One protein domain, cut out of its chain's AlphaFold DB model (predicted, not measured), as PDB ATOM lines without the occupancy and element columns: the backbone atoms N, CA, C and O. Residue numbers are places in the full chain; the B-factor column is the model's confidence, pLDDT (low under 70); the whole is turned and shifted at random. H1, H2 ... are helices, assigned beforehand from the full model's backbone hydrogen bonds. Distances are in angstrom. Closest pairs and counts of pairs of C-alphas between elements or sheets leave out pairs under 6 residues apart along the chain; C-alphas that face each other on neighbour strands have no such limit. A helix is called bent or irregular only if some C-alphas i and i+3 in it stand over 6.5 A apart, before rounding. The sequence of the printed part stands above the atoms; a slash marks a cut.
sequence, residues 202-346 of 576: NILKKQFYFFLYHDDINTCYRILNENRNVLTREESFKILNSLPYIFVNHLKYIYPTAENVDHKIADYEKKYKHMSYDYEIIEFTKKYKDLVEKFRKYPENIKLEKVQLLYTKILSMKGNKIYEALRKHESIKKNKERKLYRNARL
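Overview. This is residues 202 to 346 of the 576 residues of an uncharacterized protein of Plasmodium falciparum RAJ116 (UniProt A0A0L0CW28). What shape do these atoms make? A long helix, H7, is the spine of an elongated model: H2 and H3 pack on its later part and H1 packs on H2, a bundle of the four helices H1, H2, H3 and H7, up and down, each running against the one before it in the chain. At the other end of H7 the short helices H4, H5 and H6 make a loose, open loop, of which residues 272 to 282 and 284 to 291 stick out, as do residues 339 to 346 of H8 beyond the bundle. What builds it, and how tightly? The 145 printed residues have eight named helices, H1 to H8 in order, and no named strand: the class is all helix. The whole is loose, with a radius of gyration of the C-alphas of 19.1 A, and spans 57 by 34 by 29 A.

Arrangement. What comes first? H1, residues 202 to 213, and H2, residues 217 to 226, form a hairpin; they touch at a shallow tilt of 22 degrees, opposite ways, with the closest C-alphas, of Phe 208 and Cys 220, 5.6 A apart. What else joins this bundle? H7, residues 300 to 328, touches H2 with residues 318 to 328 alone, the same way at a shallow tilt of 16 degrees; the closest C-alphas, of Tyr 221 and Ala 325, are 5.3 A apart. H3, residues 233 to 250, touches residues 315 to 326 of H7 alone, opposite ways at a shallow tilt of 27 degrees, closest at the C-alphas of Ser 236 and Leu 326, 6.6 A. Where are the others? H4, residues 261 to 272, is close to H7 but not clearly touching, with the closest C-alphas, of Val 261 and Leu 304, 7.4 A apart; H6, residues 286 to 296, is likewise close to H7 but not clearly touching, at the C-alphas of Phe 295 and Lys 303, 7.0 A. H5, residues 279 to 283, and H8, residues 335 to 346, touch no helix. Are the backbones helical throughout? Every O i to N i+4 pair is within hydrogen-bond range in H1, H2 and H4 to H8; in H3 12 of 14 are.

Along the chain. Where are the ends? C-alpha 202, in H1, is at (9.951, -46.568, 156.844), and C-alpha 346, in H8, at (27.260, -42.847, 128.641). Which helices are longest? H7 runs 41.8 A from C-alpha 300 at (36.727, -84.615, 167.780), and H3 24.2 A. H3 is irregular, with C-alphas 241 and 244 7.0 A apart and a kink of 44 degrees near residue 244.

Size, cuts and confidence. How far does it reach? The two C-alphas farthest apart, of Glu 259 and Leu 346, are 58.8 A apart. Is it continuous? The printed part has no cut and no long link. Where is confidence low? The mean pLDDT of the printed part is 76.9; 30 residues are under 70, among them 271 to 284 and 335 to 346.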
ATOM      1  N   ASN A 202      10.385 -45.974 155.581       83.75
ATOM      2  CA  ASN A 202       9.951 -46.568 156.844       83.75
ATOM      3  C   ASN A 202       9.309 -47.934 156.611       83.75
ATOM      4  O   ASN A 202       9.632 -48.897 157.307       83.75
ATOM      5  N   ILE A 203       8.484 -48.042 155.571       82.12
ATOM      6  CA  ILE A 203       7.842 -49.295 155.169       82.12
ATOM      7  C   ILE A 203       8.894 -50.291 154.679       82.12
ATOM      8  O   ILE A 203       8.896 -51.445 155.113       82.12
ATOM      9  N   LEU A 204       9.861 -49.835 153.876       85.19
ATOM     10  CA  LEU A 204      10.973 -50.673 153.433       85.19
ATOM     11  C   LEU A 204      11.781 -51.228 154.616       85.19
ATOM     12  O   LEU A 204      12.084 -52.421 154.644       85.19
ATOM     13  N   LYS A 205      12.104 -50.390 155.613       85.81
ATOM     14  CA  LYS A 205      12.784 -50.826 156.843       85.81
ATOM     15  C   LYS A 205      11.935 -51.824 157.627       85.81
ATOM     16  O   LYS A 205      12.469 -52.854 158.026       85.81
ATOM     17  N   LYS A 206      10.634 -51.559 157.810       85.62
ATOM     18  CA  LYS A 206       9.691 -52.443 158.521       85.62
ATOM     19  C   LYS A 206       9.709 -53.851 157.915       85.62
ATOM     20  O   LYS A 206       9.943 -54.830 158.619       85.62
ATOM     21  N   GLN A 207       9.561 -53.938 156.590       83.12
ATOM     22  CA  GLN A 207       9.599 -55.201 155.848       83.12
ATOM     23  C   GLN A 207      10.985 -55.861 155.928       83.12
ATOM     24  O   GLN A 207      11.096 -57.047 156.229       83.12
ATOM     25  N   PHE A 208      12.062 -55.099 155.710       87.75
ATOM     26  CA  PHE A 208      13.431 -55.615 155.761       87.75
ATOM     27  C   PHE A 208      13.792 -56.205 157.131       87.75
ATOM     28  O   PHE A 208      14.306 -57.322 157.195       87.75
ATOM     29  N   TYR A 209      13.519 -55.485 158.222       86.31
ATOM     30  CA  TYR A 209      13.827 -55.948 159.573       86.31
ATOM     31  C   TYR A 209      12.997 -57.168 159.953       86.31
ATOM     32  O   TYR A 209      13.554 -58.104 160.518       86.31
ATOM     33  N   PHE A 210      11.717 -57.221 159.571       85.88
ATOM     34  CA  PHE A 210      10.897 -58.412 159.778       85.88
ATOM     35  C   PHE A 210      11.559 -59.662 159.181       85.88
ATOM     36  O   PHE A 210      11.799 -60.630 159.900       85.88
ATOM     37  N   PHE A 211      11.945 -59.634 157.902       83.50
ATOM     38  CA  PHE A 211      12.607 -60.785 157.276       83.50
ATOM     39  C   PHE A 211      14.004 -61.054 157.844       83.50
ATOM     40  O   PHE A 211      14.408 -62.212 157.947       83.50
ATOM     41  N   LEU A 212      14.732 -60.014 158.257       85.50
ATOM     42  CA  LEU A 212      16.042 -60.164 158.884       85.50
ATOM     43  C   LEU A 212      15.946 -60.888 160.236       85.50
ATOM     44  O   LEU A 212      16.742 -61.790 160.489       85.50
ATOM     45  N   TYR A 213      14.960 -60.542 161.068       85.81
ATOM     46  CA  TYR A 213      14.708 -61.193 162.359       85.81
ATOM     47  C   TYR A 213      14.144 -62.615 162.224       85.81
ATOM     48  O   TYR A 213      14.280 -63.409 163.149       85.81
ATOM     49  N   HIS A 214      13.598 -62.970 161.059       84.38
ATOM     50  CA  HIS A 214      13.179 -64.337 160.724       84.38
ATOM     51  C   HIS A 214      14.243 -65.121 159.933       84.38
ATOM     52  O   HIS A 214      13.958 -66.191 159.403       84.38
ATOM     53  N   ASP A 215      15.477 -64.608 159.855       82.50
ATOM     54  CA  ASP A 215      16.611 -65.239 159.166       82.50
ATOM     55  C   ASP A 215      16.414 -65.467 157.646       82.50
ATOM     56  O   ASP A 215      17.100 -66.273 157.008       82.50
ATOM     57  N   ASP A 216      15.514 -64.708 157.017       81.62
ATOM     58  CA  ASP A 216      15.191 -64.821 155.596       81.62
ATOM     59  C   ASP A 216      15.997 -63.842 154.727       81.62
ATOM     60  O   ASP A 216      15.500 -62.919 154.071       81.62
ATOM     61  N   ILE A 217      17.306 -64.088 154.691       85.06
ATOM     62  CA  ILE A 217      18.291 -63.240 154.004       85.06
ATOM     63  C   ILE A 217      18.044 -63.152 152.487       85.06
ATOM     64  O   ILE A 217      18.432 -62.180 151.836       85.06
ATOM     65  N   ASN A 218      17.398 -64.160 151.893       79.75
ATOM     66  CA  ASN A 218      17.066 -64.157 150.467       79.75
ATOM     67  C   ASN A 218      16.023 -63.089 150.141       79.75
ATOM     68  O   ASN A 218      16.165 -62.372 149.149       79.75
ATOM     69  N   THR A 219      15.013 -62.963 150.993       80.12
ATOM     70  CA  THR A 219      13.961 -61.960 150.836       80.12
ATOM     71  C   THR A 219      14.492 -60.573 151.151       80.12
ATOM     72  O   THR A 219      14.245 -59.656 150.375       80.12
ATOM     73  N   CYS A 220      15.347 -60.435 152.172       84.69
ATOM     74  CA  CYS A 220      16.084 -59.194 152.431       84.69
ATOM     75  C   CYS A 220      16.889 -58.727 151.206       84.69
ATOM     76  O   CYS A 220      16.845 -57.555 150.835       84.69
ATOM     77  N   TYR A 221      17.601 -59.645 150.544       85.56
ATOM     78  CA  TYR A 221      18.342 -59.348 149.316       85.56
ATOM     79  C   TYR A 221      17.427 -58.860 148.191       85.56
ATOM     80  O   TYR A 221      17.751 -57.893 147.502       85.56
ATOM     81  N   ARG A 222      16.296 -59.545 147.998       82.19
ATOM     82  CA  ARG A 222      15.318 -59.236 146.954       82.19
ATOM     83  C   ARG A 222      14.702 -57.851 147.168       82.19
ATOM     84  O   ARG A 222      14.817 -57.009 146.282       82.19
ATOM     85  N   ILE A 223      14.196 -57.595 148.376       85.81
ATOM     86  CA  ILE A 223      13.591 -56.322 148.793       85.81
ATOM     87  C   ILE A 223      14.541 -55.145 148.547       85.81
ATOM     88  O   ILE A 223      14.145 -54.146 147.957       85.81
ATOM     89  N   LEU A 224      15.809 -55.256 148.948       87.44
ATOM     90  CA  LEU A 224      16.785 -54.177 148.755       87.44
ATOM     91  C   LEU A 224      17.191 -53.973 147.285       87.44
ATOM     92  O   LEU A 224      17.559 -52.870 146.889       87.44
ATOM     93  N   ASN A 225      17.186 -55.029 146.470       84.56
ATOM     94  CA  ASN A 225      17.594 -54.943 145.067       84.56
ATOM     95  C   ASN A 225      16.489 -54.381 144.157       84.56
ATOM     96  O   ASN A 225      16.801 -53.723 143.159       84.56
ATOM     97  N   GLU A 226      15.229 -54.669 144.487       83.00
ATOM     98  CA  GLU A 226      14.043 -54.187 143.770       83.00
ATOM     99  C   GLU A 226      13.736 -52.723 144.115       83.00
ATOM    100  O   GLU A 226      13.417 -51.947 143.216       83.00
ATOM    101  N   ASN A 227      13.966 -52.311 145.367       82.38
ATOM    102  CA  ASN A 227      13.684 -50.959 145.862       82.38
ATOM    103  C   ASN A 227      14.962 -50.118 145.960       82.38
ATOM    104  O   ASN A 227      15.484 -49.894 147.046       82.38
ATOM    105  N   ARG A 228      15.527 -49.700 144.822       82.94
ATOM    106  CA  ARG A 228      16.821 -48.986 144.784       82.94
ATOM    107  C   ARG A 228      16.691 -47.526 145.216       82.94
ATOM    108  O   ARG A 228      15.711 -46.872 144.892       82.94
ATOM    109  N   ASN A 229      17.749 -46.983 145.822       80.62
ATOM    110  CA  ASN A 229      17.870 -45.567 146.207       80.62
ATOM    111  C   ASN A 229      16.853 -45.056 147.253       80.62
ATOM    112  O   ASN A 229      16.765 -43.850 147.459       80.62
ATOM    113  N   VAL A 230      16.158 -45.946 147.963       84.25
ATOM    114  CA  VAL A 230      15.185 -45.589 149.012       84.25
ATOM    115  C   VAL A 230      15.866 -45.299 150.360       84.25
ATOM    116  O   VAL A 230      15.601 -44.293 151.021       84.25
ATOM    117  N   LEU A 231      16.791 -46.174 150.771       84.94
ATOM    118  CA  LEU A 231      17.623 -46.003 151.968       84.94
ATOM    119  C   LEU A 231      18.758 -44.998 151.759       84.94
ATOM    120  O   LEU A 231      19.437 -45.001 150.723       84.94
ATOM    121  N   THR A 232      19.066 -44.221 152.802       84.38
ATOM    122  CA  THR A 232      20.263 -43.373 152.791       84.38
ATOM    123  C   THR A 232      21.532 -44.192 152.990       84.38
ATOM    124  O   THR A 232      21.537 -45.346 153.438       84.38
ATOM    125  N   ARG A 233      22.662 -43.561 152.662       82.25
ATOM    126  CA  ARG A 233      23.993 -44.117 152.908       82.25
ATOM    127  C   ARG A 233      24.207 -44.419 154.392       82.25
ATOM    128  O   ARG A 233      24.665 -45.509 154.718       82.25
ATOM    129  N   GLU A 234      23.863 -43.481 155.269       84.88
ATOM    130  CA  GLU A 234      24.037 -43.614 156.720       84.88
ATOM    131  C   GLU A 234      23.219 -44.765 157.292       84.88
ATOM    132  O   GLU A 234      23.745 -45.592 158.029       84.88
ATOM    133  N   GLU A 235      21.954 -44.877 156.894       86.00
ATOM    134  CA  GLU A 235      21.073 -45.965 157.321       86.00
ATOM    135  C   GLU A 235      21.586 -47.322 156.856       86.00
ATOM    136  O   GLU A 235      21.590 -48.283 157.617       86.00
ATOM    137  N   SER A 236      22.090 -47.386 155.626       86.88
ATOM    138  CA  SER A 236      22.675 -48.610 155.084       86.88
ATOM    139  C   SER A 236      23.926 -49.034 155.863       86.88
ATOM    140  O   SER A 236      24.127 -50.224 156.100       86.88
ATOM    141  N   PHE A 237      24.746 -48.079 156.319       85.19
ATOM    142  CA  PHE A 237      25.872 -48.372 157.212       85.19
ATOM    143  C   PHE A 237      25.423 -48.769 158.621       85.19
ATOM    144  O   PHE A 237      25.987 -49.712 159.173       85.19
ATOM    145  N   LYS A 238      24.393 -48.122 159.185       87.88
ATOM    146  CA  LYS A 238      23.799 -48.519 160.473       87.88
ATOM    147  C   LYS A 238      23.291 -49.962 160.422       87.88
ATOM    148  O   LYS A 238      23.631 -50.750 161.300       87.88
ATOM    149  N   ILE A 239      22.580 -50.335 159.354       87.75
ATOM    150  CA  ILE A 239      22.118 -51.709 159.119       87.75
ATOM    151  C   ILE A 239      23.306 -52.674 159.108       87.75
ATOM    152  O   ILE A 239      23.310 -53.632 159.875       87.75
ATOM    153  N   LEU A 240      24.341 -52.413 158.303       86.75
ATOM    154  CA  LEU A 240      25.509 -53.299 158.230       86.75
ATOM    155  C   LEU A 240      26.235 -53.457 159.564       86.75
ATOM    156  O   LEU A 240      26.599 -54.574 159.928       86.75
ATOM    157  N   ASN A 241      26.427 -52.356 160.285       85.00
ATOM    158  CA  ASN A 241      27.104 -52.366 161.577       85.00
ATOM    159  C   ASN A 241      26.273 -53.087 162.650       85.00
ATOM    160  O   ASN A 241      26.847 -53.643 163.580       85.00
ATOM    161  N   SER A 242      24.944 -53.130 162.500       86.12
ATOM    162  CA  SER A 242      24.044 -53.858 163.402       86.12
ATOM    163  C   SER A 242      23.956 -55.366 163.131       86.12
ATOM    164  O   SER A 242      23.537 -56.110 164.015       86.12
ATOM    165  N   LEU A 243      24.375 -55.857 161.952       85.44
ATOM    166  CA  LEU A 243      24.233 -57.278 161.593       85.44
ATOM    167  C   LEU A 243      24.894 -58.245 162.588       85.44
ATOM    168  O   LEU A 243      24.237 -59.224 162.943       85.44
ATOM    169  N   PRO A 244      26.133 -58.014 163.073       82.19
ATOM    170  CA  PRO A 244      26.742 -58.902 164.060       82.19
ATOM    171  C   PRO A 244      25.911 -59.022 165.338       82.19
ATOM    172  O   PRO A 244      25.686 -60.126 165.823       82.19
ATOM    173  N   TYR A 245      25.408 -57.891 165.836       84.44
ATOM    174  CA  TYR A 245      24.561 -57.841 167.024       84.44
ATOM    175  C   TYR A 245      23.243 -58.593 166.801       84.44
ATOM    176  O   TYR A 245      22.853 -59.416 167.622       84.44
ATOM    177  N   ILE A 246      22.585 -58.371 165.658       82.81
ATOM    178  CA  ILE A 246      21.323 -59.043 165.312       82.81
ATOM    179  C   ILE A 246      21.517 -60.554 165.202       82.81
ATOM    180  O   ILE A 246      20.694 -61.324 165.699       82.81
ATOM    181  N   PHE A 247      22.611 -60.991 164.577       83.00
ATOM    182  CA  PHE A 247      22.908 -62.409 164.446       83.00
ATOM    183  C   PHE A 247      23.078 -63.065 165.819       83.00
ATOM    184  O   PHE A 247      22.416 -64.066 166.090       83.00
ATOM    185  N   VAL A 248      23.896 -62.488 166.700       80.44
ATOM    186  CA  VAL A 248      24.174 -63.083 168.014       80.44
ATOM    187  C   VAL A 248      22.953 -63.010 168.936       80.44
ATOM    188  O   VAL A 248      22.514 -64.043 169.435       80.44
ATOM    189  N   ASN A 249      22.359 -61.827 169.109       80.56
ATOM    190  CA  ASN A 249      21.379 -61.599 170.175       80.56
ATOM    191  C   ASN A 249      19.948 -61.972 169.784       80.56
ATOM    192  O   ASN A 249      19.219 -62.532 170.598       80.56
ATOM    193  N   HIS A 250      19.535 -61.699 168.544       80.31
ATOM    194  CA  HIS A 250      18.157 -61.960 168.116       80.31
ATOM    195  C   HIS A 250      18.011 -63.317 167.433       80.31
ATOM    196  O   HIS A 250      17.103 -64.080 167.746       80.31
ATOM    197  N   LEU A 251      18.925 -63.648 166.519       81.19
ATOM    198  CA  LEU A 251      18.871 -64.917 165.787       81.19
ATOM    199  C   LEU A 251      19.528 -66.084 166.539       81.19
ATOM    200  O   LEU A 251      19.529 -67.205 166.018       81.19
ATOM    201  N   LYS A 252      20.061 -65.812 167.742       81.94
ATOM    202  CA  LYS A 252      20.720 -66.762 168.650       81.94
ATOM    203  C   LYS A 252      21.864 -67.526 167.984       81.94
ATOM    204  O   LYS A 252      22.079 -68.712 168.243       81.94
ATOM    205  N   TYR A 253      22.613 -66.839 167.119       77.00
ATOM    206  CA  TYR A 253      23.851 -67.356 166.555       77.00
ATOM    207  C   TYR A 253      24.960 -67.349 167.620       77.00
ATOM    208  O   TYR A 253      25.831 -66.482 167.619       77.00
ATOM    209  N   ILE A 254      24.981 -68.393 168.449       77.44
ATOM    210  CA  ILE A 254      26.039 -68.682 169.429       77.44
ATOM    211  C   ILE A 254      27.161 -69.512 168.787       77.44
ATOM    212  O   ILE A 254      26.902 -70.493 168.090       77.44
ATOM    213  N   TYR A 255      28.411 -69.114 169.029       77.38
ATOM    214  CA  TYR A 255      29.593 -69.800 168.503       77.38
ATOM    215  C   TYR A 255      29.731 -71.218 169.096       77.38
ATOM    216  O   TYR A 255      29.593 -71.371 170.311       77.38
ATOM    217  N   PRO A 256      29.999 -72.251 168.272       78.94
ATOM    218  CA  PRO A 256      30.084 -73.620 168.762       78.94
ATOM    219  C   PRO A 256      31.357 -73.851 169.596       78.94
ATOM    220  O   PRO A 256      32.469 -73.564 169.147       78.94
ATOM    221  N   THR A 257      31.184 -74.390 170.800       83.38
ATOM    222  CA  THR A 257      32.213 -74.834 171.753       83.38
ATOM    223  C   THR A 257      32.078 -76.338 171.977       83.38
ATOM    224  O   THR A 257      31.024 -76.896 171.688       83.38
ATOM    225  N   ALA A 258      33.119 -76.996 172.498       77.25
ATOM    226  CA  ALA A 258      33.123 -78.450 172.709       77.25
ATOM    227  C   ALA A 258      31.868 -78.965 173.449       77.25
ATOM    228  O   ALA A 258      31.334 -80.004 173.088       77.25
ATOM    229  N   GLU A 259      31.348 -78.187 174.399       78.94
ATOM    230  CA  GLU A 259      30.187 -78.534 175.229       78.94
ATOM    231  C   GLU A 259      28.826 -78.364 174.532       78.94
ATOM    232  O   GLU A 259      27.842 -78.968 174.946       78.94
ATOM    233  N   ASN A 260      28.726 -77.523 173.494       79.38
ATOM    234  CA  ASN A 260      27.434 -77.143 172.908       79.38
ATOM    235  C   ASN A 260      27.253 -77.572 171.444       79.38
ATOM    236  O   ASN A 260      26.187 -77.334 170.870       79.38
ATOM    237  N   VAL A 261      28.268 -78.188 170.827       74.81
ATOM    238  CA  VAL A 261      28.265 -78.530 169.396       74.81
ATOM    239  C   VAL A 261      27.075 -79.400 169.013       74.81
ATOM    240  O   VAL A 261      26.398 -79.071 168.038       74.81
ATOM    241  N   ASP A 262      26.779 -80.445 169.780       72.25
ATOM    242  CA  ASP A 262      25.730 -81.409 169.425       72.25
ATOM    243  C   ASP A 262      24.338 -80.776 169.475       72.25
ATOM    244  O   ASP A 262      23.570 -80.857 168.512       72.25
ATOM    245  N   HIS A 263      24.053 -80.017 170.538       74.50
ATOM    246  CA  HIS A 263      22.822 -79.234 170.640       74.50
ATOM    247  C   HIS A 263      22.716 -78.210 169.499       74.50
ATOM    248  O   HIS A 263      21.633 -77.968 168.966       74.50
ATOM    249  N   LYS A 264      23.830 -77.589 169.091       71.69
ATOM    250  CA  LYS A 264      23.822 -76.597 168.007       71.69
ATOM    251  C   LYS A 264      23.607 -77.232 166.642       71.69
ATOM    252  O   LYS A 264      22.906 -76.642 165.823       71.69
ATOM    253  N   ILE A 265      24.169 -78.411 166.389       69.69
ATOM    254  CA  ILE A 265      23.910 -79.170 165.161       69.69
ATOM    255  C   ILE A 265      22.416 -79.510 165.072       69.69
ATOM    256  O   ILE A 265      21.794 -79.200 164.054       69.69
ATOM    257  N   ALA A 266      21.814 -80.003 166.158       70.75
ATOM    258  CA  ALA A 266      20.380 -80.294 166.219       70.75
ATOM    259  C   ALA A 266      19.501 -79.035 166.035       70.75
ATOM    260  O   ALA A 266      18.533 -79.049 165.269       70.75
ATOM    261  N   ASP A 267      19.865 -77.911 166.670       70.12
ATOM    262  CA  ASP A 267      19.196 -76.614 166.476       70.12
ATOM    263  C   ASP A 267      19.218 -76.187 165.001       70.12
ATOM    264  O   ASP A 267      18.225 -75.685 164.467       70.12
ATOM    265  N   TYR A 268      20.355 -76.380 164.329       67.25
ATOM    266  CA  TYR A 268      20.523 -76.043 162.922       67.25
ATOM    267  C   TYR A 268      19.677 -76.916 162.005       67.25
ATOM    268  O   TYR A 268      19.025 -76.393 161.096       67.25
ATOM    269  N   GLU A 269      19.658 -78.221 162.248       66.50
ATOM    270  CA  GLU A 269      18.806 -79.156 161.519       66.50
ATOM    271  C   GLU A 269      17.335 -78.769 161.662       66.50
ATOM    272  O   GLU A 269      16.633 -78.619 160.660       66.50
ATOM    273  N   LYS A 270      16.887 -78.464 162.885       71.19
ATOM    274  CA  LYS A 270      15.524 -77.994 163.158       71.19
ATOM    275  C   LYS A 270      15.218 -76.662 162.466       71.19
ATOM    276  O   LYS A 270      14.166 -76.519 161.839       71.19
ATOM    277  N   LYS A 271      16.139 -75.693 162.529       65.50
ATOM    278  CA  LYS A 271      15.979 -74.355 161.932       65.50
ATOM    279  C   LYS A 271      15.919 -74.394 160.409       65.50
ATOM    280  O   LYS A 271      15.294 -73.525 159.819       65.50
ATOM    281  N   TYR A 272      16.519 -75.386 159.760       60.56
ATOM    282  CA  TYR A 272      16.452 -75.530 158.303       60.56
ATOM    283  C   TYR A 272      15.486 -76.626 157.831       60.56
ATOM    284  O   TYR A 272      15.275 -76.749 156.625       60.56
ATOM    285  N   LYS A 273      14.825 -77.343 158.751       62.47
ATOM    286  CA  LYS A 273      13.868 -78.431 158.471       62.47
ATOM    287  C   LYS A 273      12.721 -78.024 157.539       62.47
ATOM    288  O   LYS A 273      12.283 -78.811 156.713       62.47
ATOM    289  N   HIS A 274      12.252 -76.782 157.648       51.75
ATOM    290  CA  HIS A 274      11.140 -76.242 156.856       51.75
ATOM    291  C   HIS A 274      11.573 -75.659 155.499       51.75
ATOM    292  O   HIS A 274      10.723 -75.274 154.693       51.75
ATOM    293  N   MET A 275      12.880 -75.568 155.216       52.97
ATOM    294  CA  MET A 275      13.366 -75.199 153.886       52.97
ATOM    295  C   MET A 275      13.229 -76.408 152.953       52.97
ATOM    296  O   MET A 275      14.222 -77.054 152.635       52.97
ATOM    297  N   SER A 276      11.984 -76.687 152.547       40.25
ATOM    298  CA  SER A 276      11.534 -77.704 151.585       40.25
ATOM    299  C   SER A 276      12.490 -77.854 150.400       40.25
ATOM    300  O   SER A 276      12.368 -77.162 149.389       40.25
ATOM    301  N   TYR A 277      13.442 -78.767 150.519       49.66
ATOM    302  CA  TYR A 277      14.248 -79.267 149.419       49.66
ATOM    303  C   TYR A 277      14.448 -80.763 149.626       49.66
ATOM    304  O   TYR A 277      14.569 -81.193 150.768       49.66
ATOM    305  N   ASP A 278      14.527 -81.516 148.527       49.38
ATOM    306  CA  ASP A 278      14.647 -82.981 148.490       49.38
ATOM    307  C   ASP A 278      15.927 -83.481 149.191       49.38
ATOM    308  O   ASP A 278      16.966 -83.705 148.563       49.38
ATOM    309  N   TYR A 279      15.882 -83.605 150.519       49.16
ATOM    310  CA  TYR A 279      16.972 -84.110 151.359       49.16
ATOM    311  C   TYR A 279      17.333 -85.557 151.014       49.16
ATOM    312  O   TYR A 279      18.507 -85.920 151.012       49.16
ATOM    313  N   GLU A 280      16.349 -86.344 150.599       53.50
ATOM    314  CA  GLU A 280      16.535 -87.736 150.202       53.50
ATOM    315  C   GLU A 280      17.520 -87.842 149.029       53.50
ATOM    316  O   GLU A 280      18.533 -88.512 149.127       53.50
ATOM    317  N   ILE A 281      17.393 -87.048 147.964       54.56
ATOM    318  CA  ILE A 281      18.304 -87.122 146.799       54.56
ATOM    319  C   ILE A 281      19.770 -86.808 147.179       54.56
ATOM    320  O   ILE A 281      20.732 -87.256 146.547       54.56
ATOM    321  N   ILE A 282      19.972 -86.017 148.233       50.97
ATOM    322  CA  ILE A 282      21.279 -85.536 148.685       50.97
ATOM    323  C   ILE A 282      22.072 -86.616 149.381       50.97
ATOM    324  O   ILE A 282      23.266 -86.763 149.098       50.97
ATOM    325  N   GLU A 283      21.407 -87.326 150.274       58.56
ATOM    326  CA  GLU A 283      21.991 -88.379 151.085       58.56
ATOM    327  C   GLU A 283      22.441 -89.553 150.219       58.56
ATOM    328  O   GLU A 283      23.452 -90.190 150.510       58.56
ATOM    329  N   PHE A 284      21.787 -89.755 149.072       60.06
ATOM    330  CA  PHE A 284      22.133 -90.796 148.111       60.06
ATOM    331  C   PHE A 284      23.339 -90.439 147.226       60.06
ATOM    332  O   PHE A 284      23.956 -91.334 146.645       60.06
ATOM    333  N   THR A 285      23.753 -89.165 147.146       74.62
ATOM    334  CA  THR A 285      24.921 -88.791 146.324       74.62
ATOM    335  C   THR A 285      26.236 -89.299 146.913       74.62
ATOM    336  O   THR A 285      26.591 -88.967 148.043       74.62
ATOM    337  N   LYS A 286      27.031 -90.004 146.094       75.94
ATOM    338  CA  LYS A 286      28.348 -90.546 146.480       75.94
ATOM    339  C   LYS A 286      29.251 -89.502 147.149       75.94
ATOM    340  O   LYS A 286      29.777 -89.745 148.217       75.94
ATOM    341  N   LYS A 287      29.319 -88.281 146.608       70.62
ATOM    342  CA  LYS A 287      30.124 -87.186 147.187       70.62
ATOM    343  C   LYS A 287      29.679 -86.749 148.586       70.62
ATOM    344  O   LYS A 287      30.512 -86.277 149.350       70.62
ATOM    345  N   TYR A 288      28.384 -86.828 148.892       67.56
ATOM    346  CA  TYR A 288      27.878 -86.512 150.225       67.56
ATOM    347  C   TYR A 288      28.211 -87.641 151.195       67.56
ATOM    348  O   TYR A 288      28.769 -87.362 152.250       67.56
ATOM    349  N   LYS A 289      27.977 -88.896 150.792       73.44
ATOM    350  CA  LYS A 289      28.378 -90.079 151.563       73.44
ATOM    351  C   LYS A 289      29.879 -90.058 151.862       73.44
ATOM    352  O   LYS A 289      30.248 -90.085 153.027       73.44
ATOM    353  N   ASP A 290      30.718 -89.837 150.850       76.50
ATOM    354  CA  ASP A 290      32.175 -89.717 150.994       76.50
ATOM    355  C   ASP A 290      32.576 -88.576 151.948       76.50
ATOM    356  O   ASP A 290      33.561 -88.681 152.675       76.50
ATOM    357  N   LEU A 291      31.853 -87.450 151.933       76.69
ATOM    358  CA  LEU A 291      32.153 -86.291 152.777       76.69
ATOM    359  C   LEU A 291      31.721 -86.513 154.229       76.69
ATOM    360  O   LEU A 291      32.476 -86.171 155.134       76.69
ATOM    361  N   VAL A 292      30.546 -87.104 154.448       77.75
ATOM    362  CA  VAL A 292      30.060 -87.493 155.779       77.75
ATOM    363  C   VAL A 292      30.950 -88.583 156.361       77.75
ATOM    364  O   VAL A 292      31.336 -88.497 157.520       77.75
ATOM    365  N   GLU A 293      31.348 -89.568 155.563       81.31
ATOM    366  CA  GLU A 293      32.249 -90.635 155.992       81.31
ATOM    367  C   GLU A 293      33.639 -90.086 156.348       81.31
ATOM    368  O   GLU A 293      34.180 -90.408 157.405       81.31
ATOM    369  N   LYS A 294      34.191 -89.177 155.532       79.75
ATOM    370  CA  LYS A 294      35.421 -88.442 155.878       79.75
ATOM    371  C   LYS A 294      35.260 -87.623 157.152       79.75
ATOM    372  O   LYS A 294      36.169 -87.605 157.971       79.75
ATOM    373  N   PHE A 295      34.114 -86.966 157.328       79.56
ATOM    374  CA  PHE A 295      33.841 -86.177 158.522       79.56
ATOM    375  C   PHE A 295      33.752 -87.051 159.779       79.56
ATOM    376  O   PHE A 295      34.322 -86.697 160.808       79.56
ATOM    377  N   ARG A 296      33.118 -88.228 159.685       80.69
ATOM    378  CA  ARG A 296      33.027 -89.218 160.769       80.69
ATOM    379  C   ARG A 296      34.401 -89.727 161.207       80.69
ATOM    380  O   ARG A 296      34.611 -89.866 162.408       80.69
ATOM    381  N   LYS A 297      35.326 -89.924 160.260       86.81
ATOM    382  CA  LYS A 297      36.705 -90.395 160.501       86.81
ATOM    383  C   LYS A 297      37.619 -89.369 161.183       86.81
ATOM    384  O   LYS A 297      38.701 -89.741 161.624       86.81
ATOM    385  N   TYR A 298      37.235 -88.092 161.267       82.75
ATOM    386  CA  TYR A 298      38.066 -87.094 161.947       82.75
ATOM    387  C   TYR A 298      38.019 -87.234 163.480       82.75
ATOM    388  O   TYR A 298      36.965 -87.562 164.032       82.75
ATOM    389  N   PRO A 299      39.122 -86.915 164.181       85.44
ATOM    390  CA  PRO A 299      39.110 -86.760 165.633       85.44
ATOM    391  C   PRO A 299      38.243 -85.559 166.046       85.44
ATOM    392  O   PRO A 299      38.072 -84.607 165.276       85.44
ATOM    393  N   GLU A 300      37.703 -85.592 167.264       80.50
ATOM    394  CA  GLU A 300      36.727 -84.615 167.780       80.50
ATOM    395  C   GLU A 300      37.221 -83.166 167.718       80.50
ATOM    396  O   GLU A 300      36.497 -82.287 167.254       80.50
ATOM    397  N   ASN A 301      38.494 -82.931 168.041       79.00
ATOM    398  CA  ASN A 301      39.109 -81.602 167.967       79.00
ATOM    399  C   ASN A 301      39.049 -81.010 166.545       79.00
ATOM    400  O   ASN A 301      38.754 -79.829 166.362       79.00
ATOM    401  N   ILE A 302      39.267 -81.841 165.518       82.44
ATOM    402  CA  ILE A 302      39.192 -81.414 164.113       82.44
ATOM    403  C   ILE A 302      37.731 -81.246 163.687       82.44
ATOM    404  O   ILE A 302      37.414 -80.312 162.950       82.44
ATOM    405  N   LYS A 303      36.819 -82.109 164.154       77.88
ATOM    406  CA  LYS A 303      35.377 -81.955 163.898       77.88
ATOM    407  C   LYS A 303      34.880 -80.605 164.414       77.88
ATOM    408  O   LYS A 303      34.254 -79.870 163.648       77.88
ATOM    409  N   LEU A 304      35.238 -80.244 165.647       79.50
ATOM    410  CA  LEU A 304      34.916 -78.956 166.260       79.50
ATOM    411  C   LEU A 304      35.435 -77.779 165.421       79.50
ATOM    412  O   LEU A 304      34.659 -76.892 165.062       79.50
ATOM    413  N   GLU A 305      36.713 -77.798 165.036       81.25
ATOM    414  CA  GLU A 305      37.318 -76.744 164.209       81.25
ATOM    415  C   GLU A 305      36.590 -76.590 162.860       81.25
ATOM    416  O   GLU A 305      36.293 -75.481 162.403       81.25
ATOM    417  N   LYS A 306      36.244 -77.707 162.206       79.06
ATOM    418  CA  LYS A 306      35.511 -77.682 160.931       79.06
ATOM    419  C   LYS A 306      34.087 -77.155 161.092       79.06
ATOM    420  O   LYS A 306      33.632 -76.413 160.217       79.06
ATOM    421  N   VAL A 307      33.402 -77.488 162.186       78.38
ATOM    422  CA  VAL A 307      32.065 -76.959 162.505       78.38
ATOM    423  C   VAL A 307      32.133 -75.453 162.759       78.38
ATOM    424  O   VAL A 307      31.355 -74.699 162.174       78.38
ATOM    425  N   GLN A 308      33.115 -74.988 163.529       78.94
ATOM    426  CA  GLN A 308      33.381 -73.563 163.755       78.94
ATOM    427  C   GLN A 308      33.682 -72.806 162.449       78.94
ATOM    428  O   GLN A 308      33.159 -71.712 162.199       78.94
ATOM    429  N   LEU A 309      34.474 -73.400 161.556       81.00
ATOM    430  CA  LEU A 309      34.776 -72.817 160.250       81.00
ATOM    431  C   LEU A 309      33.538 -72.753 159.345       81.00
ATOM    432  O   LEU A 309      33.315 -71.760 158.649       81.00
ATOM    433  N   LEU A 310      32.701 -73.790 159.356       77.38
ATOM    434  CA  LEU A 310      31.432 -73.782 158.630       77.38
ATOM    435  C   LEU A 310      30.507 -72.680 159.162       77.38
ATOM    436  O   LEU A 310      29.918 -71.928 158.384       77.38
ATOM    437  N   TYR A 311      30.433 -72.556 160.482       78.38
ATOM    438  CA  TYR A 311      29.618 -71.583 161.187       78.38
ATOM    439  C   TYR A 311      29.986 -70.136 160.819       78.38
ATOM    440  O   TYR A 311      29.140 -69.355 160.369       78.38
ATOM    441  N   THR A 312      31.272 -69.788 160.902       79.69
ATOM    442  CA  THR A 312      31.776 -68.459 160.501       79.69
ATOM    443  C   THR A 312      31.548 -68.182 159.014       79.69
ATOM    444  O   THR A 312      31.204 -67.062 158.611       79.69
ATOM    445  N   LYS A 313      31.664 -69.212 158.169       81.62
ATOM    446  CA  LYS A 313      31.383 -69.099 156.736       81.62
ATOM    447  C   LYS A 313      29.908 -68.807 156.460       81.62
ATOM    448  O   LYS A 313      29.611 -67.981 155.601       81.62
ATOM    449  N   ILE A 314      28.980 -69.422 157.188       79.94
ATOM    450  CA  ILE A 314      27.543 -69.146 157.047       79.94
ATOM    451  C   ILE A 314      27.237 -67.689 157.405       79.94
ATOM    452  O   ILE A 314      26.605 -66.991 156.610       79.94
ATOM    453  N   LEU A 315      27.733 -67.204 158.546       82.00
ATOM    454  CA  LEU A 315      27.517 -65.818 158.973       82.00
ATOM    455  C   LEU A 315      28.105 -64.808 157.984       82.00
ATOM    456  O   LEU A 315      27.429 -63.853 157.593       82.00
ATOM    457  N   SER A 316      29.331 -65.046 157.511       82.25
ATOM    458  CA  SER A 316      29.963 -64.169 156.520       82.25
ATOM    459  C   SER A 316      29.222 -64.177 155.182       82.25
ATOM    460  O   SER A 316      29.052 -63.118 154.585       82.25
ATOM    461  N   MET A 317      28.704 -65.321 154.722       81.06
ATOM    462  CA  MET A 317      27.870 -65.380 153.515       81.06
ATOM    463  C   MET A 317      26.574 -64.581 153.669       81.06
ATOM    464  O   MET A 317      26.208 -63.842 152.754       81.06
ATOM    465  N   LYS A 318      25.894 -64.686 154.819       84.56
ATOM    466  CA  LYS A 318      24.669 -63.919 155.096       84.56
ATOM    467  C   LYS A 318      24.945 -62.415 155.122       84.56
ATOM    468  O   LYS A 318      24.268 -61.658 154.426       84.56
ATOM    469  N   GLY A 319      25.990 -61.996 155.837       85.69
ATOM    470  CA  GLY A 319      26.424 -60.599 155.882       85.69
ATOM    471  C   GLY A 319      26.832 -60.059 154.508       85.69
ATOM    472  O   GLY A 319      26.364 -58.999 154.095       85.69
ATOM    473  N   ASN A 320      27.625 -60.821 153.749       87.56
ATOM    474  CA  ASN A 320      28.053 -60.445 152.398       87.56
ATOM    475  C   ASN A 320      26.873 -60.303 151.438       87.56
ATOM    476  O   ASN A 320      26.868 -59.401 150.604       87.56
ATOM    477  N   LYS A 321      25.848 -61.150 151.570       88.00
ATOM    478  CA  LYS A 321      24.647 -61.058 150.742       88.00
ATOM    479  C   LYS A 321      23.891 -59.752 150.990       88.00
ATOM    480  O   LYS A 321      23.524 -59.077 150.031       88.00
ATOM    481  N   ILE A 322      23.719 -59.353 152.251       88.19
ATOM    482  CA  ILE A 322      23.107 -58.058 152.599       88.19
ATOM    483  C   ILE A 322      23.986 -56.897 152.114       88.19
ATOM    484  O   ILE A 322      23.481 -55.950 151.517       88.19
ATOM    485  N   TYR A 323      25.304 -56.991 152.294       87.81
ATOM    486  CA  TYR A 323      26.252 -55.997 151.792       87.81
ATOM    487  C   TYR A 323      26.156 -55.805 150.275       87.81
ATOM    488  O   TYR A 323      26.086 -54.675 149.792       87.81
ATOM    489  N   GLU A 324      26.118 -56.894 149.508       86.75
ATOM    490  CA  GLU A 324      25.934 -56.827 148.060       86.75
ATOM    491  C   GLU A 324      24.591 -56.208 147.680       86.75
ATOM    492  O   GLU A 324      24.543 -55.410 146.741       86.75
ATOM    493  N   ALA A 325      23.522 -56.539 148.407       86.94
ATOM    494  CA  ALA A 325      22.208 -55.950 148.187       86.94
ATOM    495  C   ALA A 325      22.249 -54.428 148.388       86.94
ATOM    496  O   ALA A 325      21.852 -53.685 147.494       86.94
ATOM    497  N   LEU A 326      22.841 -53.950 149.487       87.81
ATOM    498  CA  LEU A 326      23.012 -52.517 149.768       87.81
ATOM    499  C   LEU A 326      23.967 -51.826 148.778       87.81
ATOM    500  O   LEU A 326      23.797 -50.655 148.430       87.81
ATOM    501  N   ARG A 327      24.966 -52.543 148.253       83.25
ATOM    502  CA  ARG A 327      25.823 -52.035 147.173       83.25
ATOM    503  C   ARG A 327      25.046 -51.873 145.862       83.25
ATOM    504  O   ARG A 327      25.266 -50.883 145.162       83.25
ATOM    505  N   LYS A 328      24.166 -52.823 145.522       82.19
ATOM    506  CA  LYS A 328      23.292 -52.783 144.331       82.19
ATOM    507  C   LYS A 328      22.157 -51.766 144.459       82.19
ATOM    508  O   LYS A 328      21.824 -51.131 143.467       82.19
ATOM    509  N   HIS A 329      21.670 -51.545 145.677       79.56
ATOM    510  CA  HIS A 329      20.809 -50.425 146.064       79.56
ATOM    511  C   HIS A 329      21.527 -49.059 145.914       79.56
ATOM    512  O   HIS A 329      20.933 -48.005 146.092       79.56
ATOM    513  N   GLU A 330      22.822 -49.057 145.580       76.81
ATOM    514  CA  GLU A 330      23.692 -47.893 145.375       76.81
ATOM    515  C   GLU A 330      23.985 -47.054 146.622       76.81
ATOM    516  O   GLU A 330      24.879 -46.206 146.563       76.81
ATOM    517  N   SER A 331      23.354 -47.325 147.767       76.44
ATOM    518  CA  SER A 331      23.501 -46.538 148.999       76.44
ATOM    519  C   SER A 331      24.932 -46.564 149.549       76.44
ATOM    520  O   SER A 331      25.433 -45.541 150.011       76.44
ATOM    521  N   ILE A 332      25.638 -47.691 149.401       80.19
ATOM    522  CA  ILE A 332      27.007 -47.894 149.925       80.19
ATOM    523  C   ILE A 332      28.095 -47.721 148.848       80.19
ATOM    524  O   ILE A 332      29.295 -47.663 149.134       80.19
ATOM    525  N   LYS A 333      27.705 -47.597 147.576       77.75
ATOM    526  CA  LYS A 333      28.643 -47.527 146.447       77.75
ATOM    527  C   LYS A 333      29.553 -46.294 146.557       77.75
ATOM    528  O   LYS A 333      29.094 -45.179 146.806       77.75
ATOM    529  N   LYS A 334      30.863 -46.475 146.348       74.19
ATOM    530  CA  LYS A 334      31.843 -45.373 146.390       74.19
ATOM    531  C   LYS A 334      31.587 -44.372 145.256       74.19
ATOM    532  O   LYS A 334      31.261 -44.780 144.143       74.19
ATOM    533  N   ASN A 335      31.841 -43.080 145.483       66.50
ATOM    534  CA  ASN A 335      31.646 -42.033 144.463       66.50
ATOM    535  C   ASN A 335      32.448 -42.292 143.175       66.50
ATOM    536  O   ASN A 335      31.929 -42.108 142.076       66.50
ATOM    537  N   LYS A 336      33.679 -42.816 143.293       68.25
ATOM    538  CA  LYS A 336      34.492 -43.241 142.135       68.25
ATOM    539  C   LYS A 336      33.802 -44.335 141.313       68.25
ATOM    540  O   LYS A 336      33.793 -44.271 140.088       68.25
ATOM    541  N   GLU A 337      33.186 -45.310 141.977       64.56
ATOM    542  CA  GLU A 337      32.437 -46.381 141.314       64.56
ATOM    543  C   GLU A 337      31.147 -45.844 140.687       64.56
ATOM    544  O   GLU A 337      30.841 -46.189 139.552       64.56
ATOM    545  N   ARG A 338      30.413 -44.946 141.356       64.25
ATOM    546  CA  ARG A 338      29.241 -44.279 140.758       64.25
ATOM    547  C   ARG A 338      29.616 -43.531 139.469       64.25
ATOM    548  O   ARG A 338      28.936 -43.698 138.459       64.25
ATOM    549  N   LYS A 339      30.741 -42.801 139.466       63.66
ATOM    550  CA  LYS A 339      31.279 -42.123 138.271       63.66
ATOM    551  C   LYS A 339      31.614 -43.110 137.148       63.66
ATOM    552  O   LYS A 339      31.217 -42.878 136.015       63.66
ATOM    553  N   LEU A 340      32.284 -44.226 137.452       65.50
ATOM    554  CA  LEU A 340      32.603 -45.261 136.458       65.50
ATOM    555  C   LEU A 340      31.348 -45.860 135.814       65.50
ATOM    556  O   LEU A 340      31.304 -46.001 134.599       65.50
ATOM    557  N   TYR A 341      30.316 -46.166 136.604       58.75
ATOM    558  CA  TYR A 341      29.057 -46.702 136.076       58.75
ATOM    559  C   TYR A 341      28.282 -45.668 135.252       58.75
ATOM    560  O   TYR A 341      27.766 -46.009 134.190       58.75
ATOM    561  N   ARG A 342      28.238 -44.403 135.698       59.66
ATOM    562  CA  ARG A 342      27.655 -43.299 134.917       59.66
ATOM    563  C   ARG A 342      28.376 -43.149 133.577       59.66
ATOM    564  O   ARG A 342      27.725 -43.121 132.541       59.66
ATOM    565  N   ASN A 343      29.706 -43.137 133.593       57.72
ATOM    566  CA  ASN A 343      30.522 -43.025 132.386       57.72
ATOM    567  C   ASN A 343      30.377 -44.249 131.472       57.72
ATOM    568  O   ASN A 343      30.318 -44.080 130.265       57.72
ATOM    569  N   ALA A 344      30.272 -45.463 132.019       59.94
ATOM    570  CA  ALA A 344      30.033 -46.674 131.234       59.94
ATOM    571  C   ALA A 344      28.656 -46.662 130.554       59.94
ATOM    572  O   ALA A 344      28.543 -47.079 129.411       59.94
ATOM    573  N   ARG A 345      27.626 -46.138 131.229       57.44
ATOM    574  CA  ARG A 345      26.278 -45.975 130.661       57.44
ATOM    575  C   ARG A 345      26.220 -44.898 129.571       57.44
ATOM    576  O   ARG A 345      25.370 -44.980 128.693       57.44
ATOM    577  N   LEU A 346      27.105 -43.905 129.644       53.34
ATOM    578  CA  LEU A 346      27.260 -42.847 128.641       53.34
ATOM    579  C   LEU A 346      28.239 -43.222 127.518       53.34
ATOM    580  O   LEU A 346      28.282 -42.534 126.501       53.34
TER     581      LEU A 346